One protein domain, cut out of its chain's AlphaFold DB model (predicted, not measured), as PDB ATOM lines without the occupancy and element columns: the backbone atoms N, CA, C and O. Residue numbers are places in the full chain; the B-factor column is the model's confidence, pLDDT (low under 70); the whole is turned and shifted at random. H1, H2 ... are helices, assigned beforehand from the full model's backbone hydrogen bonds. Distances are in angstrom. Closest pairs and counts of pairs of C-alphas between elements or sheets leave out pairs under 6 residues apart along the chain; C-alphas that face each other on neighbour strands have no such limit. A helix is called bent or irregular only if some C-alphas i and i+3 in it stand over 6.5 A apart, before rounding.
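AT A GLANCE: This is residues 93 to 119 and 197 to 267 of the 267 residues of the protein "Anoctamin" of Trichinella pseudospiralis (UniProt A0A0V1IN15). One long helix, H4, runs out like a handle from a small head at its first end, where the short helices H2 and H3 are joined by a long loop, residues 206 to 217. A third short helix, H1, comes near H4 part of the way along it and is only loosely attached; residues 94 to 104, of which 100 to 104 belong to H1, and residues 242 to 267, of which 242 to 263 belong to H4, stick out. The printed part has 98 residues with four named helices, in the order H1, H2, H3, H4, and no named strand; its class is all helix. It is extended, with a radius of gyration of the C-alphas of 19.6 A, and its C-alphas span 67 by 35 by 22 A.

IN THESE COORDINATES: Find C-alpha 227 at (-13.463, 49.570, 40.339); from there H4, residues 227 to 263, runs 55.1 A to C-alpha 263 at (-26.960, -3.818, 43.103). Near residue 246 it has a kink of 27 degrees, and it is irregular where C-alphas 259 and 262 are 7.3 A apart. Just before it, H3 covers residues 218 to 225 and measures 10.3 A. Earlier still, H2 covers residues 198 to 205 and measures 10.5 A. Look for H1 at residues 100 to 108, beginning at C-alpha 100 at (-18.946, 28.259, 21.943) and measuring 12.1 A.

HOW THE PARTS SIT: Start at H4, which touches H3 with residues 229 to 234 alone; the closest C-alphas, those of Arg 222 and Ala 230, are 4.8 A apart. These two helices run opposite ways at a steep tilt of 50 degrees. Next, H3 touches H2, with the C-alphas of Tyr 224 and Asp 198 the closest at 6.3 A. They too run opposite ways, at a steep tilt of 48 degrees. H2 and H4 are apart. Now look at Ile 108 and Phe 241, whose C-alphas, 7.8 A apart, are the closest of H1 and H4. H1 and H4 are close but not clearly touching, and run opposite ways at a steep tilt of 66 degrees. H1 is apart from H2 and from H3. In the backbones of H1, H2 and H3 every O i to N i+4 pair is within hydrogen-bond range; in H4 it is 28 of 33.

THE WHOLE: The two C-alphas farthest apart are those of Phe 119 and Arg 267, the chain's last residue, at 68.1 A. Without the stretches that stand free, the body has 61 residues spanning 36 by 28 by 21 A. Between Phe 119 and Thr 197 you meet the cut: residues 120 to 196 are not printed, and the C-alphas across it are 25.2 A apart. Of the links that are printed whole, H2 to H3 is long, with 12 residues, and H3 to H4 is tight, with 1 residue. The mean pLDDT of the printed part is 80.7; residues 93 to 117 and residue 267 are under 70.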
ATOM      1  N   ASN A  93     -11.980  43.677  16.120       58.59
ATOM      2  CA  ASN A  93     -11.673  42.743  17.196       58.59
ATOM      3  C   ASN A  93     -11.228  41.399  16.578       58.59
ATOM      4  O   ASN A  93     -12.084  40.640  16.118       58.59
ATOM      5  N   PRO A  94      -9.937  40.999  16.641       51.09
ATOM      6  CA  PRO A  94      -9.486  39.719  16.073       51.09
ATOM      7  C   PRO A  94     -10.065  38.504  16.821       51.09
ATOM      8  O   PRO A  94      -9.872  37.355  16.425       51.09
ATOM      9  N   LEU A  95     -10.773  38.755  17.927       51.31
ATOM     10  CA  LEU A  95     -11.443  37.765  18.752       51.31
ATOM     11  C   LEU A  95     -12.874  37.457  18.297       51.31
ATOM     12  O   LEU A  95     -13.472  36.574  18.892       51.31
ATOM     13  N   GLU A  96     -13.430  38.063  17.243       51.47
ATOM     14  CA  GLU A  96     -14.743  37.665  16.680       51.47
ATOM     15  C   GLU A  96     -14.723  36.316  15.931       51.47
ATOM     16  O   GLU A  96     -15.543  36.022  15.063       51.47
ATOM     17  N   ARG A  97     -13.797  35.429  16.295       48.94
ATOM     18  CA  ARG A  97     -13.787  34.046  15.842       48.94
ATOM     19  C   ARG A  97     -14.717  33.245  16.752       48.94
ATOM     20  O   ARG A  97     -14.303  32.705  17.775       48.94
ATOM     21  N   THR A  98     -15.989  33.216  16.361       55.16
ATOM     22  CA  THR A  98     -17.120  32.515  16.987       55.16
ATOM     23  C   THR A  98     -16.734  31.176  17.625       55.16
ATOM     24  O   THR A  98     -16.711  30.136  16.967       55.16
ATOM     25  N   SER A  99     -16.470  31.188  18.928       63.72
ATOM     26  CA  SER A  99     -16.316  29.974  19.728       63.72
ATOM     27  C   SER A  99     -17.495  29.834  20.685       63.72
ATOM     28  O   SER A  99     -18.003  30.823  21.220       63.72
ATOM     29  N   PHE A 100     -17.934  28.599  20.933       63.56
ATOM     30  CA  PHE A 100     -18.946  28.259  21.943       63.56
ATOM     31  C   PHE A 100     -18.647  28.933  23.294       63.56
ATOM     32  O   PHE A 100     -19.538  29.498  23.925       63.56
ATOM     33  N   TRP A 101     -17.366  29.000  23.662       59.97
ATOM     34  CA  TRP A 101     -16.877  29.664  24.870       59.97
ATOM     35  C   TRP A 101     -17.161  31.166  24.924       59.97
ATOM     36  O   TRP A 101     -17.372  31.702  26.004       59.97
ATOM     37  N   GLN A 102     -17.225  31.848  23.780       63.81
ATOM     38  CA  GLN A 102     -17.601  33.261  23.705       63.81
ATOM     39  C   GLN A 102     -19.100  33.470  23.899       63.81
ATOM     40  O   GLN A 102     -19.501  34.416  24.565       63.81
ATOM     41  N   ARG A 103     -19.935  32.566  23.373       63.59
ATOM     42  CA  ARG A 103     -21.389  32.600  23.606       63.59
ATOM     43  C   ARG A 103     -21.709  32.343  25.072       63.59
ATOM     44  O   ARG A 103     -22.523  33.057  25.643       63.59
ATOM     45  N   VAL A 104     -21.016  31.381  25.678       63.50
ATOM     46  CA  VAL A 104     -21.061  31.125  27.120       63.50
ATOM     47  C   VAL A 104     -20.578  32.369  27.873       63.50
ATOM     48  O   VAL A 104     -21.326  32.903  28.672       63.50
ATOM     49  N   LYS A 105     -19.406  32.932  27.554       64.06
ATOM     50  CA  LYS A 105     -18.878  34.142  28.214       64.06
ATOM     51  C   LYS A 105     -19.822  35.354  28.124       64.06
ATOM     52  O   LYS A 105     -20.071  35.985  29.145       64.06
ATOM     53  N   ASN A 106     -20.372  35.653  26.949       62.09
ATOM     54  CA  ASN A 106     -21.232  36.822  26.726       62.09
ATOM     55  C   ASN A 106     -22.645  36.641  27.300       62.09
ATOM     56  O   ASN A 106     -23.264  37.607  27.732       62.09
ATOM     57  N   TRP A 107     -23.175  35.415  27.322       60.00
ATOM     58  CA  TRP A 107     -24.475  35.146  27.944       60.00
ATOM     59  C   TRP A 107     -24.403  35.187  29.477       60.00
ATOM     60  O   TRP A 107     -25.398  35.491  30.130       60.00
ATOM     61  N   ILE A 108     -23.231  34.892  30.044       54.59
ATOM     62  CA  ILE A 108     -23.105  34.477  31.439       54.59
ATOM     63  C   ILE A 108     -22.291  35.469  32.289       54.59
ATOM     64  O   ILE A 108     -22.735  35.844  33.371       54.59
ATOM     65  N   LEU A 109     -21.124  35.930  31.825       58.06
ATOM     66  CA  LEU A 109     -20.187  36.712  32.647       58.06
ATOM     67  C   LEU A 109     -20.413  38.225  32.570       58.06
ATOM     68  O   LEU A 109     -20.435  38.879  33.609       58.06
ATOM     69  N   PHE A 110     -20.599  38.784  31.374       61.69
ATOM     70  CA  PHE A 110     -20.721  40.231  31.190       61.69
ATOM     71  C   PHE A 110     -21.719  40.549  30.082       61.69
ATOM     72  O   PHE A 110     -21.521  40.160  28.934       61.69
ATOM     73  N   SER A 111     -22.776  41.289  30.419       53.03
ATOM     74  CA  SER A 111     -23.614  41.946  29.414       53.03
ATOM     75  C   SER A 111     -22.992  43.285  29.059       53.03
ATOM     76  O   SER A 111     -23.548  44.330  29.397       53.03
ATOM     77  N   ASP A 112     -21.837  43.260  28.401       54.03
ATOM     78  CA  ASP A 112     -21.275  44.470  27.806       54.03
ATOM     79  C   ASP A 112     -22.099  44.832  26.570       54.03
ATOM     80  O   ASP A 112     -21.773  44.518  25.433       54.03
ATOM     81  N   GLY A 113     -23.239  45.481  26.812       46.03
ATOM     82  CA  GLY A 113     -24.085  46.051  25.764       46.03
ATOM     83  C   GLY A 113     -23.439  47.240  25.047       46.03
ATOM     84  O   GLY A 113     -23.964  47.693  24.036       46.03
ATOM     85  N   GLU A 114     -22.296  47.735  25.527       48.31
ATOM     86  CA  GLU A 114     -21.534  48.809  24.894       48.31
ATOM     87  C   GLU A 114     -20.066  48.404  24.759       48.31
ATOM     88  O   GLU A 114     -19.191  48.862  25.488       48.31
ATOM     89  N   HIS A 115     -19.784  47.570  23.756       52.16
ATOM     90  CA  HIS A 115     -18.443  47.316  23.224       52.16
ATOM     91  C   HIS A 115     -17.849  48.559  22.538       52.16
ATOM     92  O   HIS A 115     -17.388  48.502  21.402       52.16
ATOM     93  N   ARG A 116     -17.841  49.714  23.204       56.75
ATOM     94  CA  ARG A 116     -16.957  50.812  22.817       56.75
ATOM     95  C   ARG A 116     -15.739  50.709  23.703       56.75
ATOM     96  O   ARG A 116     -15.611  51.406  24.704       56.75
ATOM     97  N   HIS A 117     -14.844  49.794  23.350       68.12
ATOM     98  CA  HIS A 117     -13.484  49.919  23.841       68.12
ATOM     99  C   HIS A 117     -12.993  51.285  23.366       68.12
ATOM    100  O   HIS A 117     -13.169  51.637  22.207       68.12
ATOM    101  N   TYR A 118     -12.480  52.104  24.270       81.00
ATOM    102  CA  TYR A 118     -11.833  53.353  23.901       81.00
ATOM    103  C   TYR A 118     -10.338  53.152  24.065       81.00
ATOM    104  O   TYR A 118      -9.890  52.495  25.011       81.00
ATOM    105  N   PHE A 119      -9.549  53.776  23.199       85.56
ATOM    106  CA  PHE A 119      -8.152  53.994  23.529       85.56
ATOM    107  C   PHE A 119      -8.093  54.933  24.725       85.56
ATOM    108  O   PHE A 119      -8.607  56.051  24.675       85.56
ATOM    109  N   THR A 197     -30.958  57.326  35.502       85.12
ATOM    110  CA  THR A 197     -29.669  57.394  36.208       85.12
ATOM    111  C   THR A 197     -29.067  56.001  36.411       85.12
ATOM    112  O   THR A 197     -29.805  55.008  36.443       85.12
ATOM    113  N   ASP A 198     -27.752  55.902  36.623       87.69
ATOM    114  CA  ASP A 198     -27.074  54.606  36.794       87.69
ATOM    115  C   ASP A 198     -27.646  53.817  37.976       87.69
ATOM    116  O   ASP A 198     -27.932  52.623  37.865       87.69
ATOM    117  N   ARG A 199     -27.926  54.503  39.090       88.88
ATOM    118  CA  ARG A 199     -28.592  53.914  40.260       88.88
ATOM    119  C   ARG A 199     -29.931  53.269  39.903       88.88
ATOM    120  O   ARG A 199     -30.217  52.139  40.305       88.88
ATOM    121  N   GLN A 200     -30.768  53.995  39.164       87.56
ATOM    122  CA  GLN A 200     -32.093  53.528  38.761       87.56
ATOM    123  C   GLN A 200     -31.985  52.349  37.781       87.56
ATOM    124  O   GLN A 200     -32.748  51.385  37.898       87.56
ATOM    125  N   TYR A 201     -31.002  52.381  36.871       88.56
ATOM    126  CA  TYR A 201     -30.681  51.259  35.987       88.56
ATOM    127  C   TYR A 201     -30.326  50.002  36.773       88.56
ATOM    128  O   TYR A 201     -30.956  48.954  36.590       88.56
ATOM    129  N   LEU A 202     -29.360  50.117  37.684       90.25
ATOM    130  CA  LEU A 202     -28.879  49.007  38.498       90.25
ATOM    131  C   LEU A 202     -30.005  48.411  39.339       90.25
ATOM    132  O   LEU A 202     -30.169  47.192  39.363       90.25
ATOM    133  N   TYR A 203     -30.843  49.245  39.955       89.00
ATOM    134  CA  TYR A 203     -31.996  48.758  40.707       89.00
ATOM    135  C   TYR A 203     -33.002  48.019  39.814       89.00
ATOM    136  O   TYR A 203     -33.463  46.931  40.146       89.00
ATOM    137  N   ARG A 204     -33.354  48.573  38.651       86.25
ATOM    138  CA  ARG A 204     -34.407  48.003  37.800       86.25
ATOM    139  C   ARG A 204     -33.993  46.701  37.114       86.25
ATOM    140  O   ARG A 204     -34.846  45.821  36.935       86.25
ATOM    141  N   TYR A 205     -32.729  46.599  36.710       85.69
ATOM    142  CA  TYR A 205     -32.250  45.549  35.813       85.69
ATOM    143  C   TYR A 205     -31.288  44.546  36.453       85.69
ATOM    144  O   TYR A 205     -31.118  43.475  35.876       85.69
ATOM    145  N   TRP A 206     -30.721  44.839  37.628       89.06
ATOM    146  CA  TRP A 206     -29.710  43.984  38.258       89.06
ATOM    147  C   TRP A 206     -30.010  43.648  39.725       89.06
ATOM    148  O   TRP A 206     -30.226  42.483  40.039       89.06
ATOM    149  N   ALA A 207     -30.121  44.632  40.620       89.38
ATOM    150  CA  ALA A 207     -30.184  44.420  42.075       89.38
ATOM    151  C   ALA A 207     -31.537  43.885  42.610       89.38
ATOM    152  O   ALA A 207     -31.799  43.926  43.810       89.38
ATOM    153  N   ARG A 208     -32.426  43.396  41.737       88.81
ATOM    154  CA  ARG A 208     -33.717  42.804  42.119       88.81
ATOM    155  C   ARG A 208     -33.629  41.289  42.083       88.81
ATOM    156  O   ARG A 208     -33.212  40.724  41.078       88.81
ATOM    157  N   MET A 209     -34.175  40.632  43.107       86.50
ATOM    158  CA  MET A 209     -34.242  39.163  43.172       86.50
ATOM    159  C   MET A 209     -34.913  38.546  41.938       86.50
ATOM    160  O   MET A 209     -34.491  37.503  41.460       86.50
ATOM    161  N   SER A 210     -35.896  39.228  41.339       88.31
ATOM    162  CA  SER A 210     -36.548  38.797  40.094       88.31
ATOM    163  C   SER A 210     -35.692  38.946  38.829       88.31
ATOM    164  O   SER A 210     -36.203  38.767  37.728       88.31
ATOM    165  N   LYS A 211     -34.418  39.333  38.942       85.81
ATOM    166  CA  LYS A 211     -33.478  39.499  37.823       85.81
ATOM    167  C   LYS A 211     -32.248  38.598  37.938       85.81
ATOM    168  O   LYS A 211     -31.317  38.779  37.167       85.81
ATOM    169  N   TRP A 212     -32.268  37.590  38.812       82.94
ATOM    170  CA  TRP A 212     -31.136  36.684  39.056       82.94
ATOM    171  C   TRP A 212     -30.626  35.924  37.814       82.94
ATOM    172  O   TRP A 212     -29.471  35.522  37.781       82.94
ATOM    173  N   TRP A 213     -31.460  35.753  36.782       79.62
ATOM    174  CA  TRP A 213     -31.086  35.113  35.510       79.62
ATOM    175  C   TRP A 213     -30.492  36.073  34.469       79.62
ATOM    176  O   TRP A 213     -30.149  35.649  33.364       79.62
ATOM    177  N   ARG A 214     -30.463  37.383  34.742       81.25
ATOM    178  CA  ARG A 214     -29.878  38.364  33.824       81.25
ATOM    179  C   ARG A 214     -28.359  38.397  34.022       81.25
ATOM    180  O   ARG A 214     -27.906  38.367  35.164       81.25
ATOM    181  N   PRO A 215     -27.579  38.517  32.937       79.31
ATOM    182  CA  PRO A 215     -26.145  38.761  33.048       79.31
ATOM    183  C   PRO A 215     -25.862  40.066  33.804       79.31
ATOM    184  O   PRO A 215     -26.647  41.018  33.755       79.31
ATOM    185  N   GLN A 216     -24.726  40.112  34.501       84.62
ATOM    186  CA  GLN A 216     -24.349  41.273  35.303       84.62
ATOM    187  C   GLN A 216     -23.923  42.453  34.399       84.62
ATOM    188  O   GLN A 216     -23.090  42.264  33.504       84.62
ATOM    189  N   PRO A 217     -24.461  43.674  34.607       88.25
ATOM    190  CA  PRO A 217     -24.064  44.870  33.864       88.25
ATOM    191  C   PRO A 217     -22.807  45.502  34.484       88.25
ATOM    192  O   PRO A 217     -22.882  46.512  35.185       88.25
ATOM    193  N   TYR A 218     -21.649  44.885  34.248       86.00
ATOM    194  CA  TYR A 218     -20.383  45.253  34.893       86.00
ATOM    195  C   TYR A 218     -19.981  46.716  34.690       86.00
ATOM    196  O   TYR A 218     -19.685  47.391  35.674       86.00
ATOM    197  N   GLU A 219     -20.030  47.242  33.464       85.00
ATOM    198  CA  GLU A 219     -19.622  48.627  33.197       85.00
ATOM    199  C   GLU A 219     -20.465  49.657  33.960       85.00
ATOM    200  O   GLU A 219     -19.933  50.648  34.459       85.00
ATOM    201  N   VAL A 220     -21.764  49.402  34.148       89.56
ATOM    202  CA  VAL A 220     -22.634  50.291  34.935       89.56
ATOM    203  C   VAL A 220     -22.314  50.187  36.429       89.56
ATOM    204  O   VAL A 220     -22.248  51.203  37.119       89.56
ATOM    205  N   ILE A 221     -22.046  48.975  36.935       91.19
ATOM    206  CA  ILE A 221     -21.598  48.765  38.324       91.19
ATOM    207  C   ILE A 221     -20.275  49.508  38.557       91.19
ATOM    208  O   ILE A 221     -20.133  50.208  39.558       91.19
ATOM    209  N   ARG A 222     -19.328  49.407  37.618       90.62
ATOM    210  CA  ARG A 222     -18.025  50.087  37.648       90.62
ATOM    211  C   ARG A 222     -18.164  51.602  37.605       90.62
ATOM    212  O   ARG A 222     -17.513  52.286  38.389       90.62
ATOM    213  N   ARG A 223     -19.033  52.129  36.742       89.69
ATOM    214  CA  ARG A 223     -19.289  53.569  36.618       89.69
ATOM    215  C   ARG A 223     -19.875  54.173  37.896       89.69
ATOM    216  O   ARG A 223     -19.440  55.256  38.294       89.69
ATOM    217  N   TYR A 224     -20.794  53.451  38.541       92.12
ATOM    218  CA  TYR A 224     -21.538  53.915  39.712       92.12
ATOM    219  C   TYR A 224     -20.830  53.664  41.053       92.12
ATOM    220  O   TYR A 224     -20.752  54.562  41.885       92.12
ATOM    221  N   PHE A 225     -20.300  52.458  41.278       92.88
ATOM    222  CA  PHE A 225     -19.657  52.074  42.543       92.88
ATOM    223  C   PHE A 225     -18.123  52.150  42.506       92.88
ATOM    224  O   PHE A 225     -17.468  52.100  43.548       92.88
ATOM    225  N   GLY A 226     -17.532  52.252  41.317       92.44
ATOM    226  CA  GLY A 226     -16.088  52.223  41.124       92.44
ATOM    227  C   GLY A 226     -15.505  50.814  40.991       92.44
ATOM    228  O   GLY A 226     -16.171  49.787  41.134       92.44
ATOM    229  N   GLU A 227     -14.199  50.779  40.730       90.81
ATOM    230  CA  GLU A 227     -13.463  49.570  40.339       90.81
ATOM    231  C   GLU A 227     -13.478  48.460  41.393       90.81
ATOM    232  O   GLU A 227     -13.623  47.289  41.058       90.81
ATOM    233  N   LYS A 228     -13.344  48.806  42.681       93.38
ATOM    234  CA  LYS A 228     -13.238  47.806  43.759       93.38
ATOM    235  C   LYS A 228     -14.501  46.950  43.874       93.38
ATOM    236  O   LYS A 228     -14.413  45.729  43.964       93.38
ATOM    237  N   ILE A 229     -15.667  47.593  43.859       93.94
ATOM    238  CA  ILE A 229     -16.964  46.917  43.980       93.94
ATOM    239  C   ILE A 229     -17.292  46.175  42.681       93.94
ATOM    240  O   ILE A 229     -17.757  45.039  42.719       93.94
ATOM    241  N   ALA A 230     -16.986  46.770  41.527       90.88
ATOM    242  CA  ALA A 230     -17.163  46.099  40.246       90.88
ATOM    243  C   ALA A 230     -16.306  44.831  40.129       90.88
ATOM    244  O   ALA A 230     -16.805  43.801  39.682       90.88
ATOM    245  N   LEU A 231     -15.050  44.872  40.586       91.31
ATOM    246  CA  LEU A 231     -14.172  43.702  40.623       91.31
ATOM    247  C   LEU A 231     -14.714  42.610  41.551       91.31
ATOM    248  O   LEU A 231     -14.670  41.437  41.190       91.31
ATOM    249  N   TYR A 232     -15.255  42.984  42.715       94.06
ATOM    250  CA  TYR A 232     -15.910  42.035  43.615       94.06
ATOM    251  C   TYR A 232     -17.056  41.291  42.915       94.06
ATOM    252  O   TYR A 232     -17.084  40.062  42.929       94.06
ATOM    253  N   PHE A 233     -17.964  42.011  42.249       91.44
ATOM    254  CA  PHE A 233     -19.084  41.380  41.546       91.44
ATOM    255  C   PHE A 233     -18.641  40.578  40.320       91.44
ATOM    256  O   PHE A 233     -19.160  39.485  40.097       91.44
ATOM    257  N   ALA A 234     -17.632  41.050  39.584       87.81
ATOM    258  CA  ALA A 234     -17.031  40.299  38.486       87.81
ATOM    259  C   ALA A 234     -16.439  38.964  38.968       87.81
ATOM    260  O   ALA A 234     -16.672  37.922  38.353       87.81
ATOM    261  N   TRP A 235     -15.716  38.982  40.093       89.81
ATOM    262  CA  TRP A 235     -15.174  37.773  40.709       89.81
ATOM    263  C   TRP A 235     -16.281  36.848  41.217       89.81
ATOM    264  O   TRP A 235     -16.227  35.648  40.965       89.81
ATOM    265  N   LEU A 236     -17.308  37.398  41.870       90.81
ATOM    266  CA  LEU A 236     -18.454  36.629  42.347       90.81
ATOM    267  C   LEU A 236     -19.169  35.927  41.189       90.81
ATOM    268  O   LEU A 236     -19.408  34.726  41.265       90.81
ATOM    269  N   GLY A 237     -19.452  36.655  40.104       85.56
ATOM    270  CA  GLY A 237     -20.026  36.088  38.888       85.56
ATOM    271  C   GLY A 237     -19.158  34.950  38.362       85.56
ATOM    272  O   GLY A 237     -19.626  33.819  38.258       85.56
ATOM    273  N   PHE A 238     -17.871  35.212  38.118       84.81
ATOM    274  CA  PHE A 238     -16.918  34.190  37.679       84.81
ATOM    275  C   PHE A 238     -16.925  32.942  38.571       84.81
ATOM    276  O   PHE A 238     -17.004  31.828  38.057       84.81
ATOM    277  N   TYR A 239     -16.885  33.118  39.891       89.25
ATOM    278  CA  TYR A 239     -16.872  32.023  40.853       89.25
ATOM    279  C   TYR A 239     -18.159  31.192  40.797       89.25
ATOM    280  O   TYR A 239     -18.094  29.966  40.703       89.25
ATOM    281  N   THR A 240     -19.332  31.833  40.770       88.62
ATOM    282  CA  THR A 240     -20.619  31.138  40.620       88.62
ATOM    283  C   THR A 240     -20.658  30.297  39.341       88.62
ATOM    284  O   THR A 240     -21.180  29.184  39.352       88.62
ATOM    285  N   PHE A 241     -20.049  30.776  38.254       82.75
ATOM    286  CA  PHE A 241     -19.981  30.021  37.003       82.75
ATOM    287  C   PHE A 241     -18.956  28.895  37.021       82.75
ATOM    288  O   PHE A 241     -19.244  27.811  36.514       82.75
ATOM    289  N   ALA A 242     -17.796  29.103  37.642       87.12
ATOM    290  CA  ALA A 242     -16.795  28.057  37.823       87.12
ATOM    291  C   ALA A 242     -17.342  26.855  38.618       87.12
ATOM    292  O   ALA A 242     -16.886  25.729  38.421       87.12
ATOM    293  N   LEU A 243     -18.358  27.066  39.463       91.94
ATOM    294  CA  LEU A 243     -19.036  26.004  40.208       91.94
ATOM    295  C   LEU A 243     -20.024  25.174  39.376       91.94
ATOM    296  O   LEU A 243     -20.305  24.043  39.757       91.94
ATOM    297  N   ILE A 244     -20.530  25.667  38.241       89.88
ATOM    298  CA  ILE A 244     -21.487  24.919  37.403       89.88
ATOM    299  C   ILE A 244     -20.974  23.518  37.016       89.88
ATOM    300  O   ILE A 244     -21.691  22.551  37.280       89.88
ATOM    301  N   PRO A 245     -19.767  23.341  36.439       92.44
ATOM    302  CA  PRO A 245     -19.269  22.004  36.105       92.44
ATOM    303  C   PRO A 245     -19.088  21.116  37.341       92.44
ATOM    304  O   PRO A 245     -19.348  19.918  37.271       92.44
ATOM    305  N   VAL A 246     -18.701  21.698  38.481       96.00
ATOM    306  CA  VAL A 246     -18.558  20.970  39.751       96.00
ATOM    307  C   VAL A 246     -19.915  20.453  40.230       96.00
ATOM    308  O   VAL A 246     -20.027  19.294  40.618       96.00
ATOM    309  N   VAL A 247     -20.963  21.276  40.143       96.75
ATOM    310  CA  VAL A 247     -22.335  20.877  40.484       96.75
ATOM    311  C   VAL A 247     -22.842  19.789  39.539       96.75
ATOM    312  O   VAL A 247     -23.423  18.814  40.008       96.75
ATOM    313  N   ILE A 248     -22.589  19.904  38.231       95.88
ATOM    314  CA  ILE A 248     -22.979  18.876  37.253       95.88
ATOM    315  C   ILE A 248     -22.313  17.536  37.590       95.88
ATOM    316  O   ILE A 248     -23.006  16.527  37.688       95.88
ATOM    317  N   LEU A 249     -20.998  17.527  37.832       97.50
ATOM    318  CA  LEU A 249     -20.273  16.318  38.235       97.50
ATOM    319  C   LEU A 249     -20.802  15.747  39.556       97.50
ATOM    320  O   LEU A 249     -21.024  14.542  39.651       97.50
ATOM    321  N   GLY A 250     -21.063  16.602  40.548       97.50
ATOM    322  CA  GLY A 250     -21.642  16.194  41.828       97.50
ATOM    323  C   GLY A 250     -23.005  15.519  41.666       97.50
ATOM    324  O   GLY A 250     -23.230  14.446  42.223       97.50
ATOM    325  N   ILE A 251     -23.889  16.091  40.842       97.69
ATOM    326  CA  ILE A 251     -25.192  15.496  40.517       97.69
ATOM    327  C   ILE A 251     -25.004  14.151  39.802       97.69
ATOM    328  O   ILE A 251     -25.657  13.179  40.177       97.69
ATOM    329  N   CYS A 252     -24.091  14.049  38.830       97.19
ATOM    330  CA  CYS A 252     -23.794  12.784  38.150       97.19
ATOM    331  C   CYS A 252     -23.334  11.690  39.126       97.19
ATOM    332  O   CYS A 252     -23.810  10.559  39.033       97.19
ATOM    333  N   CYS A 253     -22.461  12.015  40.084       96.38
ATOM    334  CA  CYS A 253     -22.008  11.069  41.106       96.38
ATOM    335  C   CYS A 253     -23.151  10.614  42.025       96.38
ATOM    336  O   CYS A 253     -23.260   9.422  42.311       96.38
ATOM    337  N   VAL A 254     -24.018  11.535  42.458       96.44
ATOM    338  CA  VAL A 254     -25.188  11.207  43.292       96.44
ATOM    339  C   VAL A 254     -26.170  10.312  42.532       96.44
ATOM    340  O   VAL A 254     -26.625   9.308  43.073       96.44
ATOM    341  N   VAL A 255     -26.459  10.630  41.268       96.19
ATOM    342  CA  VAL A 255     -27.341   9.821  40.412       96.19
ATOM    343  C   VAL A 255     -26.748   8.431  40.169       96.19
ATOM    344  O   VAL A 255     -27.469   7.442  40.271       96.19
ATOM    345  N   TYR A 256     -25.441   8.333  39.911       94.56
ATOM    346  CA  TYR A 256     -24.750   7.049  39.785       94.56
ATOM    347  C   TYR A 256     -24.877   6.227  41.076       94.56
ATOM    348  O   TYR A 256     -25.342   5.092  41.039       94.56
ATOM    349  N   GLY A 257     -24.553   6.814  42.231       93.50
ATOM    350  CA  GLY A 257     -24.703   6.142  43.524       93.50
ATOM    351  C   GLY A 257     -26.135   5.661  43.781       93.50
ATOM    352  O   GLY A 257     -26.328   4.546  44.255       93.50
ATOM    353  N   TYR A 258     -27.137   6.459  43.404       93.19
ATOM    354  CA  TYR A 258     -28.547   6.093  43.533       93.19
ATOM    355  C   TYR A 258     -28.936   4.892  42.658       93.19
ATOM    356  O   TYR A 258     -29.588   3.970  43.143       93.19
ATOM    357  N   ILE A 259     -28.513   4.867  41.388       91.75
ATOM    358  CA  ILE A 259     -28.822   3.765  40.457       91.75
ATOM    359  C   ILE A 259     -28.202   2.444  40.936       91.75
ATOM    360  O   ILE A 259     -28.853   1.401  40.883       91.75
ATOM    361  N   PHE A 260     -26.961   2.484  41.426       89.12
ATOM    362  CA  PHE A 260     -26.208   1.286  41.814       89.12
ATOM    363  C   PHE A 260     -26.389   0.873  43.283       89.12
ATOM    364  O   PHE A 260     -25.827  -0.138  43.707       89.12
ATOM    365  N   LEU A 261     -27.207   1.596  44.058       87.38
ATOM    366  CA  LEU A 261     -27.438   1.331  45.482       87.38
ATOM    367  C   LEU A 261     -27.965  -0.091  45.738       87.38
ATOM    368  O   LEU A 261     -27.496  -0.781  46.636       87.38
ATOM    369  N   ASN A 262     -28.923  -0.541  44.920       81.31
ATOM    370  CA  ASN A 262     -29.603  -1.828  45.106       81.31
ATOM    371  C   ASN A 262     -28.821  -3.026  44.544       81.31
ATOM    372  O   ASN A 262     -29.169  -4.171  44.814       81.31
ATOM    373  N   THR A 263     -27.799  -2.777  43.724       82.19
ATOM    374  CA  THR A 263     -26.960  -3.818  43.103       82.19
ATOM    375  C   THR A 263     -25.650  -4.039  43.856       82.19
ATOM    376  O   THR A 263     -24.911  -4.972  43.545       82.19
ATOM    377  N   TYR A 264     -25.352  -3.196  44.845       79.06
ATOM    378  CA  TYR A 264     -24.131  -3.270  45.628       79.06
ATOM    379  C   TYR A 264     -24.279  -4.260  46.788       79.06
ATOM    380  O   TYR A 264     -25.049  -4.036  47.719       79.06
ATOM    381  N   ILE A 265     -23.508  -5.347  46.751       76.25
ATOM    382  CA  ILE A 265     -23.351  -6.265  47.884       76.25
ATOM    383  C   ILE A 265     -22.036  -5.884  48.578       76.25
ATOM    384  O   ILE A 265     -20.972  -6.122  47.995       76.25
ATOM    385  N   PRO A 266     -22.067  -5.266  49.775       78.19
ATOM    386  CA  PRO A 266     -20.848  -4.978  50.522       78.19
ATOM    387  C   PRO A 266     -20.146  -6.296  50.881       78.19
ATOM    388  O   PRO A 266     -20.794  -7.224  51.369       78.19
ATOM    389  N   ARG A 267     -18.842  -6.383  50.600       60.66
ATOM    390  CA  ARG A 267     -17.974  -7.470  51.080       60.66
ATOM    391  C   ARG A 267     -17.473  -7.188  52.485       60.66
ATOM    392  O   ARG A 267     -17.231  -5.995  52.775       60.66
TER     393      ARG A 267